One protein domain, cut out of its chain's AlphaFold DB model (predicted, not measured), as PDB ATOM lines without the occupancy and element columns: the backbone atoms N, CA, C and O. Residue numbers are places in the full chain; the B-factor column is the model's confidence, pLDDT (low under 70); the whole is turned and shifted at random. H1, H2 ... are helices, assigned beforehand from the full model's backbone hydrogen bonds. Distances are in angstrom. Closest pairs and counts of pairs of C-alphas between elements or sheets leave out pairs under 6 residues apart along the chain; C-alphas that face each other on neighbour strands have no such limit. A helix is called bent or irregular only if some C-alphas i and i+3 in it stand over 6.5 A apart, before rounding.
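Overview. This is residues 4 to 55 of the 108 residues of an uncharacterized protein of Paenibacillus macerans (UniProt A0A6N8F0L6). One long straight helix, H2, makes the length of the model, and a shorter helix, H1, is held off from it at a slant, the loop of residues 19 to 24 turning the chain back from H1 into H2, with an open gap and no packed core between the two helices. H2 runs along the longest axis, and much of both arms stands free. The printed part has 52 residues, with two named helices in the order H1, H2 and no named strand; its class is all helix. It is only just extended, close to loose, with a radius of gyration of the C-alphas of 15.0 A and spans of 49 by 22 by 16 A.

Arrangement. The printed part begins with H1, residues 4 to 18. A short link of 6 residues leads to H2, residues 25 to 53. H1 and H2 are apart, with no C-alpha of the one within 8 A of the other. Residues 4 to 14 of H1 stand free, and so do residues 32 to 55, of which 32 to 53 belong to H2. In both H1 and H2, every pair of O i and N i+4 is within hydrogen-bond range.

Along the chain. H1 begins at Lys 4, C-alpha (11.716, 7.600, 115.869), and ends at Leu 18, C-alpha (28.772, 4.102, 103.758), 21.2 A from first to last C-alpha. H2 runs 40.9 A from Thr 25, C-alpha (17.563, 8.016, 94.311), to Ala 53, C-alpha (9.697, -18.764, 124.206). Neither helix is bent.

Size, cuts and confidence. The two C-alphas farthest apart are those of Lys 21 and Gly 55, at 49.4 A. The printed part has no cut. The mean pLDDT of the printed part is 78.8, and residue 4 and residues 47 to 55 are under 70.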
ATOM      1  N   LYS A   4      11.548   6.990 117.204       57.09
ATOM      2  CA  LYS A   4      11.716   7.600 115.869       57.09
ATOM      3  C   LYS A   4      12.952   8.497 115.771       57.09
ATOM      4  O   LYS A   4      13.513   8.645 114.688       57.09
ATOM      5  N   ASN A   5      13.363   9.097 116.889       71.44
ATOM      6  CA  ASN A   5      14.522   9.984 116.930       71.44
ATOM      7  C   ASN A   5      15.833   9.182 116.839       71.44
ATOM      8  O   ASN A   5      16.712   9.530 116.055       71.44
ATOM      9  N   LEU A   6      15.925   8.049 117.549       76.69
ATOM     10  CA  LEU A   6      17.109   7.189 117.543       76.69
ATOM     11  C   LEU A   6      17.341   6.535 116.175       76.69
ATOM     12  O   LEU A   6      18.452   6.597 115.652       76.69
ATOM     13  N   ILE A   7      16.290   5.990 115.553       75.06
ATOM     14  CA  ILE A   7      16.385   5.396 114.208       75.06
ATOM     15  C   ILE A   7      16.868   6.435 113.189       75.06
ATOM     16  O   ILE A   7      17.753   6.150 112.382       75.06
ATOM     17  N   GLY A   8      16.350   7.665 113.256       76.69
ATOM     18  CA  GLY A   8      16.796   8.753 112.386       76.69
ATOM     19  C   GLY A   8      18.261   9.153 112.606       76.69
ATOM     20  O   GLY A   8      18.950   9.527 111.658       76.69
ATOM     21  N   VAL A   9      18.766   9.078 113.841       84.88
ATOM     22  CA  VAL A   9      20.183   9.327 114.153       84.88
ATOM     23  C   VAL A   9      21.075   8.211 113.609       84.88
ATOM     24  O   VAL A   9      22.045   8.508 112.916       84.88
ATOM     25  N   LEU A  10      20.722   6.947 113.850       83.81
ATOM     26  CA  LEU A  10      21.487   5.791 113.373       83.81
ATOM     27  C   LEU A  10      21.534   5.732 111.843       83.81
ATOM     28  O   LEU A  10      22.604   5.520 111.274       83.81
ATOM     29  N   ARG A  11      20.403   6.003 111.176       79.62
ATOM     30  CA  ARG A  11      20.324   6.072 109.711       79.62
ATOM     31  C   ARG A  11      21.298   7.104 109.146       79.62
ATOM     32  O   ARG A  11      22.081   6.773 108.265       79.62
ATOM     33  N   ARG A  12      21.303   8.325 109.692       81.69
ATOM     34  CA  ARG A  12      22.212   9.394 109.239       81.69
ATOM     35  C   ARG A  12      23.687   9.062 109.475       81.69
ATOM     36  O   ARG A  12      24.519   9.423 108.650       81.69
ATOM     37  N   GLY A  13      24.011   8.375 110.574       84.25
ATOM     38  CA  GLY A  13      25.374   7.906 110.845       84.25
ATOM     39  C   GLY A  13      25.857   6.893 109.803       84.25
ATOM     40  O   GLY A  13      26.915   7.079 109.208       84.25
ATOM     41  N   LEU A  14      25.036   5.880 109.519       83.94
ATOM     42  CA  LEU A  14      25.305   4.868 108.491       83.94
ATOM     43  C   LEU A  14      25.404   5.467 107.085       83.94
ATOM     44  O   LEU A  14      26.265   5.069 106.303       83.94
ATOM     45  N   GLU A  15      24.546   6.435 106.759       82.38
ATOM     46  CA  GLU A  15      24.597   7.142 105.478       82.38
ATOM     47  C   GLU A  15      25.916   7.910 105.312       82.38
ATOM     48  O   GLU A  15      26.536   7.828 104.255       82.38
ATOM     49  N   ALA A  16      26.389   8.595 106.357       84.56
ATOM     50  CA  ALA A  16      27.667   9.305 106.321       84.56
ATOM     51  C   ALA A  16      28.876   8.359 106.189       84.56
ATOM     52  O   ALA A  16      29.844   8.696 105.507       84.56
ATOM     53  N   GLU A  17      28.816   7.185 106.821       88.56
ATOM     54  CA  GLU A  17      29.880   6.177 106.787       88.56
ATOM     55  C   GLU A  17      29.960   5.464 105.429       88.56
ATOM     56  O   GLU A  17      31.029   5.369 104.825       88.56
ATOM     57  N   LEU A  18      28.824   4.971 104.935       84.56
ATOM     58  CA  LEU A  18      28.772   4.102 103.758       84.56
ATOM     59  C   LEU A  18      28.599   4.879 102.448       84.56
ATOM     60  O   LEU A  18      28.991   4.398 101.384       84.56
ATOM     61  N   PHE A  19      28.040   6.090 102.514       87.12
ATOM     62  CA  PHE A  19      27.755   6.936 101.356       87.12
ATOM     63  C   PHE A  19      28.283   8.367 101.558       87.12
ATOM     64  O   PHE A  19      27.522   9.336 101.498       87.12
ATOM     65  N   PRO A  20      29.609   8.558 101.712       83.12
ATOM     66  CA  PRO A  20      30.205   9.867 102.005       83.12
ATOM     67  C   PRO A  20      30.009  10.912 100.892       83.12
ATOM     68  O   PRO A  20      30.222  12.102 101.111       83.12
ATOM     69  N   LYS A  21      29.609  10.487  99.685       87.88
ATOM     70  CA  LYS A  21      29.274  11.365  98.548       87.88
ATOM     71  C   LYS A  21      27.764  11.578  98.369       87.88
ATOM     72  O   LYS A  21      27.350  12.145  97.361       87.88
ATOM     73  N   GLY A  22      26.961  11.133  99.332       81.44
ATOM     74  CA  GLY A  22      25.507  11.120  99.260       81.44
ATOM     75  C   GLY A  22      24.952   9.854  98.608       81.44
ATOM     76  O   GLY A  22      25.661   9.102  97.937       81.44
ATOM     77  N   VAL A  23      23.661   9.626  98.832       85.06
ATOM     78  CA  VAL A  23      22.912   8.465  98.340       85.06
ATOM     79  C   VAL A  23      22.104   8.888  97.114       85.06
ATOM     80  O   VAL A  23      21.392   9.892  97.156       85.06
ATOM     81  N   THR A  24      22.198   8.146  96.011       89.81
ATOM     82  CA  THR A  24      21.364   8.413  94.827       89.81
ATOM     83  C   THR A  24      19.926   7.939  95.043       89.81
ATOM     84  O   THR A  24      19.666   7.076  95.878       89.81
ATOM     85  N   THR A  25      18.976   8.440  94.248       84.94
ATOM     86  CA  THR A  25      17.563   8.016  94.311       84.94
ATOM     87  C   THR A  25      17.390   6.497  94.185       84.94
ATOM     88  O   THR A  25      16.606   5.902  94.919       84.94
ATOM     89  N   GLU A  26      18.160   5.856  93.303       89.00
ATOM     90  CA  GLU A  26      18.117   4.402  93.107       89.00
ATOM     91  C   GLU A  26      18.622   3.650  94.347       89.00
ATOM     92  O   GLU A  26      18.039   2.658  94.786       89.00
ATOM     93  N   GLN A  27      19.694   4.157  94.960       83.69
ATOM     94  CA  GLN A  27      20.251   3.594  96.185       83.69
ATOM     95  C   GLN A  27      19.305   3.780  97.376       83.69
ATOM     96  O   GLN A  27      19.156   2.849  98.162       83.69
ATOM     97  N   ILE A  28      18.612   4.920  97.477       83.00
ATOM     98  CA  ILE A  28      17.570   5.148  98.492       83.00
ATOM     99  C   ILE A  28      16.475   4.087  98.356       83.00
ATOM    100  O   ILE A  28      16.140   3.418  99.332       83.00
ATOM    101  N   TYR A  29      15.975   3.861  97.138       83.81
ATOM    102  CA  TYR A  29      14.942   2.855  96.895       83.81
ATOM    103  C   TYR A  29      15.406   1.435  97.255       83.81
ATOM    104  O   TYR A  29      14.659   0.660  97.863       83.81
ATOM    105  N   MET A  30      16.650   1.087  96.911       87.25
ATOM    106  CA  MET A  30      17.230  -0.198  97.299       87.25
ATOM    107  C   MET A  30      17.334  -0.349  98.819       87.25
ATOM    108  O   MET A  30      16.938  -1.391  99.344       87.25
ATOM    109  N   LEU A  31      17.818   0.671  99.529       84.25
ATOM    110  CA  LEU A  31      17.958   0.647 100.986       84.25
ATOM    111  C   LEU A  31      16.599   0.514 101.681       84.25
ATOM    112  O   LEU A  31      16.448  -0.348 102.545       84.25
ATOM    113  N   ASP A  32      15.584   1.257 101.239       84.94
ATOM    114  CA  ASP A  32      14.225   1.163 101.787       84.94
ATOM    115  C   ASP A  32      13.611  -0.235 101.558       84.94
ATOM    116  O   ASP A  32      12.836  -0.746 102.376       84.94
ATOM    117  N   ARG A  33      13.942  -0.895 100.437       89.88
ATOM    118  CA  ARG A  33      13.523  -2.279 100.171       89.88
ATOM    119  C   ARG A  33      14.246  -3.269 101.084       89.88
ATOM    120  O   ARG A  33      13.598  -4.183 101.592       89.88
ATOM    121  N   VAL A  34      15.551  -3.097 101.290       88.19
ATOM    122  CA  VAL A  34      16.355  -3.936 102.193       88.19
ATOM    123  C   VAL A  34      15.849  -3.814 103.627       88.19
ATOM    124  O   VAL A  34      15.566  -4.836 104.250       88.19
ATOM    125  N   GLU A  35      15.643  -2.591 104.121       85.81
ATOM    126  CA  GLU A  35      15.104  -2.328 105.461       85.81
ATOM    127  C   GLU A  35      13.762  -3.038 105.662       85.81
ATOM    128  O   GLU A  35      13.547  -3.723 106.663       85.81
ATOM    129  N   ARG A  36      12.872  -2.948 104.670       87.00
ATOM    130  CA  ARG A  36      11.560  -3.597 104.718       87.00
ATOM    131  C   ARG A  36      11.663  -5.116 104.797       87.00
ATOM    132  O   ARG A  36      11.004  -5.718 105.641       87.00
ATOM    133  N   VAL A  37      12.463  -5.735 103.927       92.25
ATOM    134  CA  VAL A  37      12.593  -7.200 103.866       92.25
ATOM    135  C   VAL A  37      13.274  -7.736 105.122       92.25
ATOM    136  O   VAL A  37      12.782  -8.694 105.716       92.25
ATOM    137  N   LEU A  38      14.355  -7.100 105.578       88.06
ATOM    138  CA  LEU A  38      15.043  -7.499 106.806       88.06
ATOM    139  C   LEU A  38      14.160  -7.288 108.037       88.06
ATOM    140  O   LEU A  38      14.096  -8.163 108.896       88.06
ATOM    141  N   GLY A  39      13.415  -6.182 108.101       86.94
ATOM    142  CA  GLY A  39      12.448  -5.937 109.167       86.94
ATOM    143  C   GLY A  39      11.328  -6.979 109.201       86.94
ATOM    144  O   GLY A  39      10.941  -7.431 110.278       86.94
ATOM    145  N   GLN A  40      10.826  -7.407 108.038       88.00
ATOM    146  CA  GLN A  40       9.852  -8.498 107.935       88.00
ATOM    147  C   GLN A  40      10.447  -9.836 108.388       88.00
ATOM    148  O   GLN A  40       9.827 -10.523 109.197       88.00
ATOM    149  N   ALA A  41      11.649 -10.180 107.922       85.94
ATOM    150  CA  ALA A  41      12.334 -11.415 108.295       85.94
ATOM    151  C   ALA A  41      12.641 -11.470 109.798       85.94
ATOM    152  O   ALA A  41      12.385 -12.486 110.440       85.94
ATOM    153  N   TYR A  42      13.119 -10.365 110.376       81.75
ATOM    154  CA  TYR A  42      13.381 -10.262 111.808       81.75
ATOM    155  C   TYR A  42      12.103 -10.433 112.625       81.75
ATOM    156  O   TYR A  42      12.088 -11.212 113.570       81.75
ATOM    157  N   ARG A  43      11.006  -9.761 112.248       82.44
ATOM    158  CA  ARG A  43       9.714  -9.922 112.937       82.44
ATOM    159  C   ARG A  43       9.181 -11.342 112.824       82.44
ATOM    160  O   ARG A  43       8.717 -11.868 113.824       82.44
ATOM    161  N   ALA A  44       9.268 -11.957 111.648       80.62
ATOM    162  CA  ALA A  44       8.849 -13.339 111.451       80.62
ATOM    163  C   ALA A  44       9.690 -14.298 112.308       80.62
ATOM    164  O   ALA A  44       9.137 -15.120 113.027       80.62
ATOM    165  N   GLY A  45      11.018 -14.145 112.309       76.88
ATOM    166  CA  GLY A  45      11.916 -14.937 113.150       76.88
ATOM    167  C   GLY A  45      11.681 -14.716 114.645       76.88
ATOM    168  O   GLY A  45      11.637 -15.677 115.404       76.88
ATOM    169  N   TYR A  46      11.464 -13.471 115.067       72.94
ATOM    170  CA  TYR A  46      11.173 -13.121 116.455       72.94
ATOM    171  C   TYR A  46       9.798 -13.625 116.899       72.94
ATOM    172  O   TYR A  46       9.672 -14.094 118.019       72.94
ATOM    173  N   GLN A  47       8.781 -13.598 116.035       67.62
ATOM    174  CA  GLN A  47       7.479 -14.211 116.307       67.62
ATOM    175  C   GLN A  47       7.596 -15.729 116.428       67.62
ATOM    176  O   GLN A  47       7.063 -16.288 117.377       67.62
ATOM    177  N   THR A  48       8.340 -16.390 115.538       64.06
ATOM    178  CA  THR A  48       8.633 -17.827 115.648       64.06
ATOM    179  C   THR A  48       9.367 -18.142 116.952       64.06
ATOM    180  O   THR A  48       8.974 -19.052 117.674       64.06
ATOM    181  N   ALA A  49      10.381 -17.350 117.307       62.09
ATOM    182  CA  ALA A  49      11.136 -17.512 118.546       62.09
ATOM    183  C   ALA A  49      10.311 -17.179 119.799       62.09
ATOM    184  O   ALA A  49      10.478 -17.840 120.814       62.09
ATOM    185  N   GLN A  50       9.402 -16.201 119.753       58.66
ATOM    186  CA  GLN A  50       8.473 -15.900 120.848       58.66
ATOM    187  C   GLN A  50       7.406 -16.981 121.009       58.66
ATOM    188  O   GLN A  50       7.056 -17.307 122.139       58.66
ATOM    189  N   PHE A  51       6.923 -17.569 119.912       57.00
ATOM    190  CA  PHE A  51       6.082 -18.764 119.963       57.00
ATOM    191  C   PHE A  51       6.816 -19.936 120.622       57.00
ATOM    192  O   PHE A  51       6.198 -20.676 121.379       57.00
ATOM    193  N   SER A  52       8.126 -20.071 120.400       52.78
ATOM    194  CA  SER A  52       8.963 -21.020 121.145       52.78
ATOM    195  C   SER A  52       9.206 -20.592 122.603       52.78
ATOM    196  O   SER A  52       9.219 -21.438 123.484       52.78
ATOM    197  N   ALA A  53       9.343 -19.293 122.885       48.47
ATOM    198  CA  ALA A  53       9.697 -18.764 124.206       48.47
ATOM    199  C   ALA A  53       8.507 -18.537 125.162       48.47
ATOM    200  O   ALA A  53       8.727 -18.213 126.328       48.47
ATOM    201  N   ALA A  54       7.255 -18.718 124.725       52.47
ATOM    202  CA  ALA A  54       6.055 -18.598 125.572       52.47
ATOM    203  C   ALA A  54       5.905 -19.726 126.624       52.47
ATOM    204  O   ALA A  54       4.888 -19.813 127.310       52.47
ATOM    205  N   GLY A  55       6.936 -20.553 126.785       56.50
ATOM    206  CA  GLY A  55       7.020 -21.671 127.713       56.50
ATOM    207  C   GLY A  55       7.456 -22.892 126.927       56.50
ATOM    208  O   GLY A  55       6.631 -23.496 126.247       56.50
TER     209      GLY A  55